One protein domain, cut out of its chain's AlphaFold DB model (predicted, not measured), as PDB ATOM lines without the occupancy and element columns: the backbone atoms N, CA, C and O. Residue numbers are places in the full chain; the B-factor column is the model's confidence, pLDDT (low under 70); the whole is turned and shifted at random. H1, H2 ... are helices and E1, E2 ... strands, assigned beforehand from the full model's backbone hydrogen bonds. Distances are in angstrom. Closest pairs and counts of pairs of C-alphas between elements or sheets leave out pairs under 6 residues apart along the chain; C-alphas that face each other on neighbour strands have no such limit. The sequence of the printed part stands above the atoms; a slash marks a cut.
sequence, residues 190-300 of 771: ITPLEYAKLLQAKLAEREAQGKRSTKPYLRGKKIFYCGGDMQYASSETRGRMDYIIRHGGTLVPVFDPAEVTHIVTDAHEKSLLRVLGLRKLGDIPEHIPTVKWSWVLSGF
ATOM      1  N   ILE A 190      35.634 -18.096  30.171       86.50
ATOM      2  CA  ILE A 190      34.359 -18.366  29.507       86.50
ATOM      3  C   ILE A 190      34.574 -18.739  28.025       86.50
ATOM      4  O   ILE A 190      35.427 -18.150  27.343       86.50
ATOM      5  N   THR A 191      33.797 -19.693  27.513       87.75
ATOM      6  CA  THR A 191      33.812 -20.115  26.099       87.75
ATOM      7  C   THR A 191      33.140 -19.073  25.184       87.75
ATOM      8  O   THR A 191      32.357 -18.239  25.656       87.75
ATOM      9  N   PRO A 192      33.376 -19.099  23.854       84.69
ATOM     10  CA  PRO A 192      32.648 -18.240  22.910       84.69
ATOM     11  C   PRO A 192      31.126 -18.450  22.945       84.69
ATOM     12  O   PRO A 192      30.373 -17.482  22.861       84.69
ATOM     13  N   LEU A 193      30.679 -19.699  23.126       85.81
ATOM     14  CA  LEU A 193      29.265 -20.080  23.201       85.81
ATOM     15  C   LEU A 193      28.568 -19.460  24.423       85.81
ATOM     16  O   LEU A 193      27.493 -18.873  24.306       85.81
ATOM     17  N   GLU A 194      29.184 -19.573  25.599       86.94
ATOM     18  CA  GLU A 194      28.665 -18.980  26.836       86.94
ATOM     19  C   GLU A 194      28.685 -17.454  26.776       86.94
ATOM     20  O   GLU A 194      27.726 -16.814  27.204       86.94
ATOM     21  N   TYR A 195      29.736 -16.857  26.200       87.75
ATOM     22  CA  TYR A 195      29.810 -15.407  26.037       87.75
ATOM     23  C   TYR A 195      28.710 -14.875  25.104       87.75
ATOM     24  O   TYR A 195      28.084 -13.865  25.424       87.75
ATOM     25  N   ALA A 196      28.410 -15.578  24.007       86.75
ATOM     26  CA  ALA A 196      27.305 -15.229  23.116       86.75
ATOM     27  C   ALA A 196      25.938 -15.299  23.827       86.75
ATOM     28  O   ALA A 196      25.161 -14.348  23.748       86.75
ATOM     29  N   LYS A 197      25.670 -16.365  24.599       87.62
ATOM     30  CA  LYS A 197      24.447 -16.492  25.423       87.62
ATOM     31  C   LYS A 197      24.336 -15.381  26.479       87.62
ATOM     32  O   LYS A 197      23.285 -14.765  26.631       87.62
ATOM     33  N   LEU A 198      25.434 -15.080  27.171       88.25
ATOM     34  CA  LEU A 198      25.524 -14.012  28.173       88.25
ATOM     35  C   LEU A 198      25.280 -12.620  27.564       88.25
ATOM     36  O   LEU A 198      24.719 -11.744  28.226       88.25
ATOM     37  N   LEU A 199      25.673 -12.407  26.307       84.81
ATOM     38  CA  LEU A 199      25.380 -11.179  25.572       84.81
ATOM     39  C   LEU A 199      23.918 -11.089  25.104       84.81
ATOM     40  O   LEU A 199      23.351  -9.999  25.162       84.81
ATOM     41  N   GLN A 200      23.285 -12.202  24.711       83.94
ATOM     42  CA  GLN A 200      21.843 -12.236  24.423       83.94
ATOM     43  C   GLN A 200      21.002 -11.902  25.666       83.94
ATOM     44  O   GLN A 200      20.108 -11.062  25.587       83.94
ATOM     45  N   ALA A 201      21.328 -12.473  26.831       83.62
ATOM     46  CA  ALA A 201      20.645 -12.147  28.088       83.62
ATOM     47  C   ALA A 201      20.735 -10.642  28.416       83.62
ATOM     48  O   ALA A 201      19.724  -9.989  28.675       83.62
ATOM     49  N   LYS A 202      21.931 -10.053  28.280       83.75
ATOM     50  CA  LYS A 202      22.160  -8.608  28.465       83.75
ATOM     51  C   LYS A 202      21.483  -7.716  27.423       83.75
ATOM     52  O   LYS A 202      21.340  -6.518  27.670       83.75
ATOM     53  N   LEU A 203      21.107  -8.248  26.260       80.81
ATOM     54  CA  LEU A 203      20.267  -7.532  25.302       80.81
ATOM     55  C   LEU A 203      18.823  -7.475  25.798       80.81
ATOM     56  O   LEU A 203      18.299  -6.373  25.936       80.81
ATOM     57  N   ALA A 204      18.236  -8.613  26.179       77.88
ATOM     58  CA  ALA A 204      16.880  -8.664  26.732       77.88
ATOM     59  C   ALA A 204      16.724  -7.760  27.976       77.88
ATOM     60  O   ALA A 204      15.780  -6.976  28.064       77.88
ATOM     61  N   GLU A 205      17.706  -7.769  28.890       80.19
ATOM     62  CA  GLU A 205      17.769  -6.849  30.040       80.19
ATOM     63  C   GLU A 205      17.759  -5.361  29.635       80.19
ATOM     64  O   GLU A 205      17.166  -4.526  30.321       80.19
ATOM     65  N   ARG A 206      18.432  -4.996  28.536       75.88
ATOM     66  CA  ARG A 206      18.530  -3.607  28.049       75.88
ATOM     67  C   ARG A 206      17.303  -3.160  27.269       75.88
ATOM     68  O   ARG A 206      16.952  -1.981  27.328       75.88
ATOM     69  N   GLU A 207      16.663  -4.082  26.563       74.94
ATOM     70  CA  GLU A 207      15.413  -3.850  25.844       74.94
ATOM     71  C   GLU A 207      14.257  -3.652  26.832       74.94
ATOM     72  O   GLU A 207      13.522  -2.674  26.700       74.94
ATOM     73  N   ALA A 208      14.203  -4.446  27.911       71.94
ATOM     74  CA  ALA A 208      13.315  -4.206  29.054       71.94
ATOM     75  C   ALA A 208      13.576  -2.852  29.758       71.94
ATOM     76  O   ALA A 208      12.664  -2.264  30.331       71.94
ATOM     77  N   GLN A 209      14.802  -2.319  29.681       75.50
ATOM     78  CA  GLN A 209      15.166  -0.975  30.163       75.50
ATOM     79  C   GLN A 209      15.007   0.140  29.106       75.50
ATOM     80  O   GLN A 209      15.460   1.264  29.336       75.50
ATOM     81  N   GLY A 210      14.430  -0.143  27.931       64.75
ATOM     82  CA  GLY A 210      14.139   0.841  26.877       64.75
ATOM     83  C   GLY A 210      15.351   1.444  26.142       64.75
ATOM     84  O   GLY A 210      15.182   2.314  25.284       64.75
ATOM     85  N   LYS A 211      16.584   1.007  26.429       60.50
ATOM     86  CA  LYS A 211      17.826   1.643  25.939       60.50
ATOM     87  C   LYS A 211      18.242   1.120  24.558       60.50
ATOM     88  O   LYS A 211      19.107   0.255  24.436       60.50
ATOM     89  N   ARG A 212      17.635   1.676  23.504       59.59
ATOM     90  CA  ARG A 212      17.920   1.346  22.090       59.59
ATOM     91  C   ARG A 212      19.301   1.859  21.627       59.59
ATOM     92  O   ARG A 212      19.729   2.939  22.024       59.59
ATOM     93  N   SER A 213      19.986   1.105  20.756       60.59
ATOM     94  CA  SER A 213      21.291   1.512  20.187       60.59
ATOM     95  C   SER A 213      21.167   2.626  19.136       60.59
ATOM     96  O   SER A 213      20.224   2.652  18.343       60.59
ATOM     97  N   THR A 214      22.160   3.520  19.102       59.97
ATOM     98  CA  THR A 214      22.165   4.772  18.327       59.97
ATOM     99  C   THR A 214      22.702   4.659  16.895       59.97
ATOM    100  O   THR A 214      22.481   5.578  16.110       59.97
ATOM    101  N   LYS A 215      23.392   3.569  16.513       63.06
ATOM    102  CA  LYS A 215      23.937   3.378  15.142       63.06
ATOM    103  C   LYS A 215      23.719   1.948  14.605       63.06
ATOM    104  O   LYS A 215      24.674   1.168  14.565       63.06
ATOM    105  N   PRO A 216      22.481   1.594  14.204       71.44
ATOM    106  CA  PRO A 216      22.063   0.209  13.992       71.44
ATOM    107  C   PRO A 216      22.134  -0.231  12.512       71.44
ATOM    108  O   PRO A 216      21.100  -0.501  11.906       71.44
ATOM    109  N   TYR A 217      23.326  -0.274  11.904       82.44
ATOM    110  CA  TYR A 217      23.469  -0.683  10.490       82.44
ATOM    111  C   TYR A 217      23.445  -2.209  10.273       82.44
ATOM    112  O   TYR A 217      23.268  -2.655   9.146       82.44
ATOM    113  N   LEU A 218      23.566  -3.008  11.339       86.56
ATOM    114  CA  LEU A 218      23.403  -4.470  11.308       86.56
ATOM    115  C   LEU A 218      21.980  -4.914  11.713       86.56
ATOM    116  O   LEU A 218      21.750  -6.097  11.958       86.56
ATOM    117  N   ARG A 219      21.018  -3.980  11.814       83.75
ATOM    118  CA  ARG A 219      19.643  -4.266  12.261       83.75
ATOM    119  C   ARG A 219      19.005  -5.378  11.423       83.75
ATOM    120  O   ARG A 219      19.008  -5.313  10.200       83.75
ATOM    121  N   GLY A 220      18.429  -6.373  12.098       82.06
ATOM    122  CA  GLY A 220      17.749  -7.507  11.461       82.06
ATOM    123  C   GLY A 220      18.680  -8.602  10.924       82.06
ATOM    124  O   GLY A 220      18.205  -9.674  10.562       82.06
ATOM    125  N   LYS A 221      20.005  -8.396  10.912       88.56
ATOM    126  CA  LYS A 221      20.970  -9.443  10.553       88.56
ATOM    127  C   LYS A 221      21.183 -10.353  11.781       88.56
ATOM    128  O   LYS A 221      21.763  -9.924  12.782       88.56
ATOM    129  N   LYS A 222      20.700 -11.601  11.709       91.38
ATOM    130  CA  LYS A 222      20.985 -12.682  12.670       91.38
ATOM    131  C   LYS A 222      22.335 -13.309  12.303       91.38
ATOM    132  O   LYS A 222      22.443 -14.019  11.305       91.38
ATOM    133  N   ILE A 223      23.370 -12.988  13.073       93.25
ATOM    134  CA  ILE A 223      24.772 -13.288  12.765       93.25
ATOM    135  C   ILE A 223      25.289 -14.408  13.669       93.25
ATOM    136  O   ILE A 223      25.297 -14.268  14.893       93.25
ATOM    137  N   PHE A 224      25.807 -15.478  13.069       93.50
ATOM    138  CA  PHE A 224      26.659 -16.446  13.757       93.50
ATOM    139  C   PHE A 224      28.127 -16.009  13.631       93.50
ATOM    140  O   PHE A 224      28.575 -15.711  12.525       93.50
ATOM    141  N   TYR A 225      28.889 -15.958  14.731       93.00
ATOM    142  CA  TYR A 225      30.289 -15.505  14.714       93.00
ATOM    143  C   TYR A 225      31.268 -16.589  15.180       93.00
ATOM    144  O   TYR A 225      31.174 -17.075  16.307       93.00
ATOM    145  N   CYS A 226      32.267 -16.903  14.347       89.69
ATOM    146  CA  CYS A 226      33.359 -17.819  14.686       89.69
ATOM    147  C   CYS A 226      34.718 -17.106  14.586       89.69
ATOM    148  O   CYS A 226      35.179 -16.772  13.495       89.69
ATOM    149  N   GLY A 227      35.377 -16.888  15.730       78.56
ATOM    150  CA  GLY A 227      36.652 -16.163  15.826       78.56
ATOM    151  C   GLY A 227      37.916 -17.025  15.828       78.56
ATOM    152  O   GLY A 227      38.966 -16.533  16.218       78.56
ATOM    153  N   GLY A 228      37.833 -18.310  15.474       75.81
ATOM    154  CA  GLY A 228      38.967 -19.250  15.506       75.81
ATOM    155  C   GLY A 228      39.342 -19.754  16.907       75.81
ATOM    156  O   GLY A 228      39.706 -20.921  17.052       75.81
ATOM    157  N   ASP A 229      39.167 -18.927  17.939       79.31
ATOM    158  CA  ASP A 229      39.243 -19.314  19.352       79.31
ATOM    159  C   ASP A 229      38.241 -20.441  19.677       79.31
ATOM    160  O   ASP A 229      37.047 -20.188  19.829       79.31
ATOM    161  N   MET A 230      38.696 -21.693  19.805       67.12
ATOM    162  CA  MET A 230      37.787 -22.823  20.078       67.12
ATOM    163  C   MET A 230      37.526 -23.093  21.567       67.12
ATOM    164  O   MET A 230      36.469 -23.614  21.904       67.12
ATOM    165  N   GLN A 231      38.482 -22.791  22.453       73.62
ATOM    166  CA  GLN A 231      38.405 -23.173  23.875       73.62
ATOM    167  C   GLN A 231      37.882 -22.045  24.772       73.62
ATOM    168  O   GLN A 231      36.991 -22.268  25.582       73.62
ATOM    169  N   TYR A 232      38.397 -20.824  24.612       84.50
ATOM    170  CA  TYR A 232      38.051 -19.680  25.458       84.50
ATOM    171  C   TYR A 232      37.877 -18.435  24.600       84.50
ATOM    172  O   TYR A 232      38.687 -18.184  23.715       84.50
ATOM    173  N   ALA A 233      36.861 -17.619  24.877       84.69
ATOM    174  CA  ALA A 233      36.667 -16.371  24.152       84.69
ATOM    175  C   ALA A 233      37.827 -15.405  24.458       84.69
ATOM    176  O   ALA A 233      37.923 -14.899  25.586       84.69
ATOM    177  N   SER A 234      38.696 -15.132  23.477       86.69
ATOM    178  CA  SER A 234      39.774 -14.144  23.608       86.69
ATOM    179  C   SER A 234      39.221 -12.726  23.790       86.69
ATOM    180  O   SER A 234      38.033 -12.463  23.587       86.69
ATOM    181  N   SER A 235      40.075 -11.762  24.147       83.75
ATOM    182  CA  SER A 235      39.670 -10.349  24.169       83.75
ATOM    183  C   SER A 235      39.213  -9.829  22.804       83.75
ATOM    184  O   SER A 235      38.383  -8.923  22.767       83.75
ATOM    185  N   GLU A 236      39.705 -10.405  21.704       86.12
ATOM    186  CA  GLU A 236      39.275 -10.042  20.356       86.12
ATOM    187  C   GLU A 236      37.913 -10.655  20.021       86.12
ATOM    188  O   GLU A 236      36.991  -9.913  19.688       86.12
ATOM    189  N   THR A 237      37.729 -11.968  20.206       88.19
ATOM    190  CA  THR A 237      36.421 -12.623  20.019       88.19
ATOM    191  C   THR A 237      35.338 -11.959  20.873       88.19
ATOM    192  O   THR A 237      34.258 -11.660  20.361       88.19
ATOM    193  N   ARG A 238      35.642 -11.623  22.137       88.81
ATOM    194  CA  ARG A 238      34.718 -10.868  22.998       88.81
ATOM    195  C   ARG A 238      34.407  -9.482  22.419       88.81
ATOM    196  O   ARG A 238      33.240  -9.141  22.256       88.81
ATOM    197  N   GLY A 239      35.432  -8.710  22.045       89.25
ATOM    198  CA  GLY A 239      35.274  -7.358  21.494       89.25
ATOM    199  C   GLY A 239      34.515  -7.300  20.162       89.25
ATOM    200  O   GLY A 239      33.755  -6.358  19.935       89.25
ATOM    201  N   ARG A 240      34.675  -8.314  19.303       91.56
ATOM    202  CA  ARG A 240      33.966  -8.454  18.021       91.56
ATOM    203  C   ARG A 240      32.489  -8.823  18.216       91.56
ATOM    204  O   ARG A 240      31.625  -8.199  17.603       91.56
ATOM    205  N   MET A 241      32.177  -9.745  19.133       92.00
ATOM    206  CA  MET A 241      30.790 -10.048  19.527       92.00
ATOM    207  C   MET A 241      30.086  -8.823  20.152       92.00
ATOM    208  O   MET A 241      28.974  -8.482  19.750       92.00
ATOM    209  N   ASP A 242      30.765  -8.099  21.052       89.50
ATOM    210  CA  ASP A 242      30.299  -6.814  21.609       89.50
ATOM    211  C   ASP A 242      30.030  -5.761  20.511       89.50
ATOM    212  O   ASP A 242      29.117  -4.942  20.637       89.50
ATOM    213  N   TYR A 243      30.833  -5.749  19.441       89.94
ATOM    214  CA  TYR A 243      30.721  -4.792  18.335       89.94
ATOM    215  C   TYR A 243      29.503  -5.068  17.440       89.94
ATOM    216  O   TYR A 243      28.761  -4.129  17.148       89.94
ATOM    217  N   ILE A 244      29.247  -6.333  17.070       90.19
ATOM    218  CA  ILE A 244      28.046  -6.738  16.308       90.19
ATOM    219  C   ILE A 244      26.781  -6.216  17.005       90.19
ATOM    220  O   ILE A 244      25.960  -5.520  16.402       90.19
ATOM    221  N   ILE A 245      26.675  -6.486  18.307       88.50
ATOM    222  CA  ILE A 245      25.529  -6.103  19.136       88.50
ATOM    223  C   ILE A 245      25.422  -4.582  19.287       88.50
ATOM    224  O   ILE A 245      24.337  -4.013  19.145       88.50
ATOM    225  N   ARG A 246      26.545  -3.887  19.504       85.50
ATOM    226  CA  ARG A 246      26.584  -2.415  19.562       85.50
ATOM    227  C   ARG A 246      26.040  -1.777  18.284       85.50
ATOM    228  O   ARG A 246      25.348  -0.764  18.372       85.50
ATOM    229  N   HIS A 247      26.289  -2.389  17.129       84.88
ATOM    230  CA  HIS A 247      25.809  -1.933  15.822       84.88
ATOM    231  C   HIS A 247      24.476  -2.556  15.372       84.88
ATOM    232  O   HIS A 247      24.060  -2.380  14.225       84.88
ATOM    233  N   GLY A 248      23.747  -3.182  16.303       83.62
ATOM    234  CA  GLY A 248      22.352  -3.595  16.138       83.62
ATOM    235  C   GLY A 248      22.140  -4.972  15.512       83.62
ATOM    236  O   GLY A 248      21.005  -5.279  15.159       83.62
ATOM    237  N   GLY A 249      23.195  -5.775  15.358       87.88
ATOM    238  CA  GLY A 249      23.097  -7.153  14.879       87.88
ATOM    239  C   GLY A 249      22.727  -8.117  16.002       87.88
ATOM    240  O   GLY A 249      23.213  -7.988  17.128       87.88
ATOM    241  N   THR A 250      21.893  -9.107  15.688       89.88
ATOM    242  CA  THR A 250      21.495 -10.151  16.638       89.88
ATOM    243  C   THR A 250      22.517 -11.276  16.584       89.88
ATOM    244  O   THR A 250      22.596 -11.990  15.588       89.88
ATOM    245  N   LEU A 251      23.310 -11.449  17.640       90.75
ATOM    246  CA  LEU A 251      24.260 -12.558  17.736       90.75
ATOM    247  C   LEU A 251      23.510 -13.869  18.027       90.75
ATOM    248  O   LEU A 251      22.727 -13.925  18.976       90.75
ATOM    249  N   VAL A 252      23.768 -14.915  17.240       91.00
ATOM    250  CA  VAL A 252      23.196 -16.259  17.421       91.00
ATOM    251  C   VAL A 252      24.275 -17.190  18.008       91.00
ATOM    252  O   VAL A 252      25.361 -17.277  17.432       91.00
ATOM    253  N   PRO A 253      24.041 -17.858  19.159       87.50
ATOM    254  CA  PRO A 253      25.076 -18.609  19.878       87.50
ATOM    255  C   PRO A 253      25.312 -20.022  19.324       87.50
ATOM    256  O   PRO A 253      26.398 -20.568  19.491       87.50
ATOM    257  N   VAL A 254      24.302 -20.617  18.690       87.81
ATOM    258  CA  VAL A 254      24.335 -21.940  18.050       87.81
ATOM    259  C   VAL A 254      23.936 -21.739  16.592       87.81
ATOM    260  O   VAL A 254      23.096 -20.889  16.310       87.81
ATOM    261  N   PHE A 255      24.546 -22.471  15.664       90.62
ATOM    262  CA  PHE A 255      24.149 -22.386  14.263       90.62
ATOM    263  C   PHE A 255      22.824 -23.123  14.040       90.62
ATOM    264  O   PHE A 255      22.757 -24.338  14.210       90.62
ATOM    265  N   ASP A 256      21.798 -22.375  13.641       89.25
ATOM    266  CA  ASP A 256      20.531 -22.900  13.139       89.25
ATOM    267  C   ASP A 256      20.306 -22.327  11.723       89.25
ATOM    268  O   ASP A 256      20.237 -21.100  11.578       89.25
ATOM    269  N   PRO A 257      20.218 -23.167  10.674       87.06
ATOM    270  CA  PRO A 257      20.031 -22.717   9.295       87.06
ATOM    271  C   PRO A 257      18.659 -22.082   9.010       87.06
ATOM    272  O   PRO A 257      18.504 -21.481   7.952       87.06
ATOM    273  N   ALA A 258      17.672 -22.198   9.905       85.50
ATOM    274  CA  ALA A 258      16.395 -21.488   9.798       85.50
ATOM    275  C   ALA A 258      16.442 -20.076  10.419       85.50
ATOM    276  O   ALA A 258      15.589 -19.238  10.127       85.50
ATOM    277  N   GLU A 259      17.434 -19.797  11.271       87.06
ATOM    278  CA  GLU A 259      17.574 -18.523  11.986       87.06
ATOM    279  C   GLU A 259      18.740 -17.660  11.486       87.06
ATOM    280  O   GLU A 259      18.629 -16.435  11.429       87.06
ATOM    281  N   VAL A 260      19.894 -18.263  11.198       91.38
ATOM    282  CA  VAL A 260      21.134 -17.536  10.899       91.38
ATOM    283  C   VAL A 260      21.077 -16.981   9.483       91.38
ATOM    284  O   VAL A 260      21.106 -17.734   8.519       91.38
ATOM    285  N   THR A 261      21.076 -15.654   9.341       89.75
ATOM    286  CA  THR A 261      21.117 -15.035   8.011       89.75
ATOM    287  C   THR A 261      22.541 -14.835   7.501       89.75
ATOM    288  O   THR A 261      22.724 -14.762   6.295       89.75
ATOM    289  N   HIS A 262      23.544 -14.701   8.381       91.88
ATOM    290  CA  HIS A 262      24.949 -14.468   8.001       91.88
ATOM    291  C   HIS A 262      25.901 -15.246   8.918       91.88
ATOM    292  O   HIS A 262      25.778 -15.178  10.144       91.88
ATOM    293  N   ILE A 263      26.902 -15.912   8.344       93.12
ATOM    294  CA  ILE A 263      28.030 -16.485   9.090       93.12
ATOM    295  C   ILE A 263      29.221 -15.539   8.937       93.12
ATOM    296  O   ILE A 263      29.678 -15.293   7.825       93.12
ATOM    297  N   VAL A 264      29.750 -15.025  10.048       93.38
ATOM    298  CA  VAL A 264      30.933 -14.156  10.058       93.38
ATOM    299  C   VAL A 264      32.131 -14.911  10.629       93.38
ATOM    300  O   VAL A 264      32.119 -15.313  11.797       93.38
ATOM    301  N   THR A 265      33.186 -15.094   9.832       92.31
ATOM    302  CA  THR A 265      34.418 -15.749  10.295       92.31
ATOM    303  C   THR A 265      35.671 -15.370   9.504       92.31
ATOM    304  O   THR A 265      35.646 -15.271   8.277       92.31
ATOM    305  N   ASP A 266      36.787 -15.251  10.228       87.94
ATOM    306  CA  ASP A 266      38.150 -15.227   9.673       87.94
ATOM    307  C   ASP A 266      38.904 -16.550   9.958       87.94
ATOM    308  O   ASP A 266      40.111 -16.646   9.742       87.94
ATOM    309  N   ALA A 267      38.225 -17.568  10.504       87.12
ATOM    310  CA  ALA A 267      38.840 -18.826  10.916       87.12
ATOM    311  C   ALA A 267      39.062 -19.785   9.736       87.12
ATOM    312  O   ALA A 267      38.343 -19.755   8.737       87.12
ATOM    313  N   HIS A 268      40.012 -20.713   9.882       87.81
ATOM    314  CA  HIS A 268      40.175 -21.816   8.934       87.81
ATOM    315  C   HIS A 268      38.914 -22.692   8.855       87.81
ATOM    316  O   HIS A 268      38.278 -22.974   9.872       87.81
ATOM    317  N   GLU A 269      38.627 -23.206   7.654       87.50
ATOM    318  CA  GLU A 269      37.480 -24.069   7.331       87.50
ATOM    319  C   GLU A 269      37.230 -25.150   8.392       87.50
ATOM    320  O   GLU A 269      36.137 -25.246   8.942       87.50
ATOM    321  N   LYS A 270      38.260 -25.935   8.736       87.44
ATOM    322  CA  LYS A 270      38.156 -27.045   9.701       87.44
ATOM    323  C   LYS A 270      37.690 -26.595  11.090       87.44
ATOM    324  O   LYS A 270      37.015 -27.361  11.775       87.44
ATOM    325  N   SER A 271      38.026 -25.371  11.501       87.81
ATOM    326  CA  SER A 271      37.556 -24.786  12.761       87.81
ATOM    327  C   SER A 271      36.097 -24.348  12.657       87.81
ATOM    328  O   SER A 271      35.330 -24.626  13.576       87.81
ATOM    329  N   LEU A 272      35.689 -23.738  11.535       89.44
ATOM    330  CA  LEU A 272      34.285 -23.397  11.291       89.44
ATOM    331  C   LEU A 272      33.415 -24.661  11.251       89.44
ATOM    332  O   LEU A 272      32.469 -24.761  12.023       89.44
ATOM    333  N   LEU A 273      33.745 -25.645  10.410       90.69
ATOM    334  CA  LEU A 273      32.957 -26.873  10.248       90.69
ATOM    335  C   LEU A 273      32.779 -27.622  11.576       90.69
ATOM    336  O   LEU A 273      31.667 -28.024  11.914       90.69
ATOM    337  N   ARG A 274      33.841 -27.707  12.390       87.56
ATOM    338  CA  ARG A 274      33.791 -28.301  13.736       87.56
ATOM    339  C   ARG A 274      32.895 -27.530  14.715       87.56
ATOM    340  O   ARG A 274      32.378 -28.139  15.645       87.56
ATOM    341  N   VAL A 275      32.722 -26.222  14.526       87.31
ATOM    342  CA  VAL A 275      31.829 -25.365  15.327       87.31
ATOM    343  C   VAL A 275      30.380 -25.410  14.821       87.31
ATOM    344  O   VAL A 275      29.462 -25.371  15.634       87.31
ATOM    345  N   LEU A 276      30.163 -25.535  13.506       88.81
ATOM    346  CA  LEU A 276      28.832 -25.689  12.901       88.81
ATOM    347  C   LEU A 276      28.274 -27.124  13.017       88.81
ATOM    348  O   LEU A 276      27.087 -27.331  12.790       88.81
ATOM    349  N   GLY A 277      29.116 -28.115  13.334       89.12
ATOM    350  CA  GLY A 277      28.743 -29.539  13.353       89.12
ATOM    351  C   GLY A 277      28.691 -30.202  11.967       89.12
ATOM    352  O   GLY A 277      28.175 -31.310  11.833       89.12
ATOM    353  N   LEU A 278      29.224 -29.533  10.942       90.56
ATOM    354  CA  LEU A 278      29.131 -29.920   9.531       90.56
ATOM    355  C   LEU A 278      30.388 -30.665   9.053       90.56
ATOM    356  O   LEU A 278      31.436 -30.625   9.701       90.56
ATOM    357  N   ARG A 279      30.300 -31.358   7.911       87.38
ATOM    358  CA  ARG A 279      31.406 -32.144   7.332       87.38
ATOM    359  C   ARG A 279      32.086 -31.445   6.154       87.38
ATOM    360  O   ARG A 279      33.257 -31.727   5.905       87.38
ATOM    361  N   LYS A 280      31.381 -30.563   5.438       90.88
ATOM    362  CA  LYS A 280      31.864 -29.789   4.281       90.88
ATOM    363  C   LYS A 280      31.232 -28.393   4.255       90.88
ATOM    364  O   LYS A 280      30.124 -28.205   4.745       90.88
ATOM    365  N   LEU A 281      31.881 -27.424   3.601       87.62
ATOM    366  CA  LEU A 281      31.312 -26.077   3.394       87.62
ATOM    367  C   LEU A 281      30.011 -26.073   2.569       87.62
ATOM    368  O   LEU A 281      29.188 -25.176   2.735       87.62
ATOM    369  N   GLY A 282      29.812 -27.081   1.713       84.56
ATOM    370  CA  GLY A 282      28.569 -27.281   0.959       84.56
ATOM    371  C   GLY A 282      27.372 -27.726   1.808       84.56
ATOM    372  O   GLY A 282      26.246 -27.633   1.339       84.56
ATOM    373  N   ASP A 283      27.589 -28.161   3.056       88.25
ATOM    374  CA  ASP A 283      26.498 -28.528   3.972       88.25
ATOM    375  C   ASP A 283      25.793 -27.277   4.557       88.25
ATOM    376  O   ASP A 283      24.755 -27.386   5.208       88.25
ATOM    377  N   ILE A 284      26.357 -26.076   4.351       89.94
ATOM    378  CA  ILE A 284      25.749 -24.790   4.720       89.94
ATOM    379  C   ILE A 284      24.756 -24.388   3.606       89.94
ATOM    380  O   ILE A 284      25.165 -24.348   2.443       89.94
ATOM    381  N   PRO A 285      23.494 -24.018   3.899       88.31
ATOM    382  CA  PRO A 285      22.531 -23.587   2.877       88.31
ATOM    383  C   PRO A 285      23.056 -22.463   1.968       88.31
ATOM    384  O   PRO A 285      23.695 -21.531   2.457       88.31
ATOM    385  N   GLU A 286      22.772 -22.514   0.660       82.31
ATOM    386  CA  GLU A 286      23.249 -21.512  -0.321       82.31
ATOM    387  C   GLU A 286      22.861 -20.072   0.058       82.31
ATOM    388  O   GLU A 286      23.658 -19.160  -0.108       82.31
ATOM    389  N   HIS A 287      21.675 -19.868   0.637       82.81
ATOM    390  CA  HIS A 287      21.165 -18.536   0.981       82.81
ATOM    391  C   HIS A 287      21.879 -17.853   2.167       82.81
ATOM    392  O   HIS A 287      21.577 -16.694   2.457       82.81
ATOM    393  N   ILE A 288      22.783 -18.549   2.872       88.56
ATOM    394  CA  ILE A 288      23.516 -18.017   4.030       88.56
ATOM    395  C   ILE A 288      24.938 -17.608   3.592       88.56
ATOM    396  O   ILE A 288      25.810 -18.482   3.471       88.56
ATOM    397  N   PRO A 289      25.214 -16.305   3.378       89.19
ATOM    398  CA  PRO A 289      26.561 -15.817   3.097       89.19
ATOM    399  C   PRO A 289      27.531 -16.090   4.251       89.19
ATOM    400  O   PRO A 289      27.222 -15.875   5.430       89.19
ATOM    401  N   THR A 290      28.740 -16.526   3.887       91.00
ATOM    402  CA  THR A 290      29.846 -16.816   4.812       91.00
ATOM    403  C   THR A 290      30.971 -15.812   4.565       91.00
ATOM    404  O   THR A 290      31.738 -15.969   3.616       91.00
ATOM    405  N   VAL A 291      31.051 -14.766   5.391       91.81
ATOM    406  CA  VAL A 291      31.844 -13.547   5.137       91.81
ATOM    407  C   VAL A 291      32.877 -13.241   6.225       91.81
ATOM    408  O   VAL A 291      32.721 -13.577   7.398       91.81
ATOM    409  N   LYS A 292      33.949 -12.551   5.836       91.88
ATOM    410  CA  LYS A 292      35.037 -12.114   6.724       91.88
ATOM    411  C   LYS A 292      34.597 -10.975   7.638       91.88
ATOM    412  O   LYS A 292      33.663 -10.229   7.336       91.88
ATOM    413  N   TRP A 293      35.334 -10.752   8.725       92.00
ATOM    414  CA  TRP A 293      35.102  -9.630   9.645       92.00
ATOM    415  C   TRP A 293      35.127  -8.256   8.947       92.00
ATOM    416  O   TRP A 293      34.439  -7.324   9.365       92.00
ATOM    417  N   SER A 294      35.848  -8.134   7.827       87.62
ATOM    418  CA  SER A 294      35.870  -6.922   7.001       87.62
ATOM    419  C   SER A 294      34.497  -6.524   6.436       87.62
ATOM    420  O   SER A 294      34.276  -5.331   6.232       87.62
ATOM    421  N   TRP A 295      33.555  -7.461   6.262       89.94
ATOM    422  CA  TRP A 295      32.167  -7.160   5.877       89.94
ATOM    423  C   TRP A 295      31.415  -6.401   6.976       89.94
ATOM    424  O   TRP A 295      30.741  -5.400   6.724       89.94
ATOM    425  N   VAL A 296      31.589  -6.839   8.230       88.44
ATOM    426  CA  VAL A 296      30.982  -6.194   9.405       88.44
ATOM    427  C   VAL A 296      31.493  -4.760   9.541       88.44
ATOM    428  O   VAL A 296      30.722  -3.865   9.887       88.44
ATOM    429  N   LEU A 297      32.767  -4.518   9.220       86.44
ATOM    430  CA  LEU A 297      33.364  -3.181   9.225       86.44
ATOM    431  C   LEU A 297      32.922  -2.322   8.025       86.44
ATOM    432  O   LEU A 297      32.640  -1.139   8.209       86.44
ATOM    433  N   SER A 298      32.807  -2.884   6.813       75.44
ATOM    434  CA  SER A 298      32.419  -2.120   5.610       75.44
ATOM    435  C   SER A 298      30.970  -1.617   5.650       75.44
ATOM    436  O   SER A 298      30.648  -0.590   5.050       75.44
ATOM    437  N   GLY A 299      30.093  -2.267   6.424       66.56
ATOM    438  CA  GLY A 299      28.739  -1.777   6.705       66.56
ATOM    439  C   GLY A 299      28.674  -0.381   7.350       66.56
ATOM    440  O   GLY A 299      27.682   0.322   7.165       66.56
ATOM    441  N   PHE A 300      29.734   0.072   8.035       54.38
ATOM    442  CA  PHE A 300      29.764   1.363   8.738       54.38
ATOM    443  C   PHE A 300      29.598   2.587   7.813       54.38
ATOM    444  O   PHE A 300      29.109   3.624   8.258       54.38
TER     445      PHE A 300
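Overview. This is residues 190 to 300 of the 771 residues of the protein "DNA polymerase lambda" of Fibroporia radiculosa (UniProt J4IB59). A small, short-stranded parallel sheet makes the core, with helices packed round it: H2 and H3 on its opposite faces, H1 packed by its first part on E2 and H2, and H4 next to E3. The last turns of H1 stick out with the residues after them, 204 to 210, and a long loop after H3 folds back to E3. The printed part has 111 residues, with named elements in the order H1, E1, H2, E2, E3, H3, H4, four helices and three strands; the sheet's order is E2, E1, E3, all parallel, and the class is mixed, helices and strands. The whole is compact, with a radius of gyration of the C-alphas of 13.6 A and spans of 42 by 30 by 24 A.

Arrangement. The inner strand E1, residues 222 to 226, and the edge strand E3, residues 262 to 265, are parallel at 19 degrees, with N 264 and O 224 2.8 A apart, within hydrogen-bond range. On its other side E1 is parallel to the edge strand E2, residues 250 to 252, at 52 degrees, with N 223 and O 250 2.8 A apart. H2, residues 235 to 246, joins E1 and E2 in a strand-helix-strand unit, two parallel neighbour strands with a helix between, its crossover right-handed; its closest C-alphas to E2 are Ile 245 and Leu 251, 6.7 A. H3, residues 269 to 276, is on the opposite face from H2 and lies over E1; the C-alphas of Cys 226 and Leu 272 are closest, 6.6 A. H1, residues 192 to 208, touches H2 with residues 192 to 199 alone, the same way at a shallow tilt of 30 degrees; the closest C-alphas are Ala 196 and Met 241, 7.2 A. H4, residues 293 to 300, is on the sheet, its closest C-alpha to E3 being Trp 293, 6.2 A from that of Val 264. H1 and H4 are apart. Every O i to N i+4 pair is within hydrogen-bond range in H1, H2 and H3; in H4, 3 of 4.

Along the chain. H1 is 24.7 A long from C-alpha 192 at (32.648, -18.240, 22.910). E1 measures 13.5 A, H2 16.0 A, E2 6.4 A, E3 9.8 A and H3 10.4 A. H4 is 12.3 A long and ends at C-alpha 300, (29.764, 1.363, 8.738).

Size, cuts and confidence. The C-alphas farthest apart are those of Gln 209 and Lys 280, 42.2 A. The printed part has no cut. The links H1 to E1 and H3 to H4 are long; in the latter, residues 290 to 291 pair in parallel with 263 to 264 of E3. Mean pLDDT of the printed part is 84.6, under 70 at residues 210 to 215, 230 and 299 to 300.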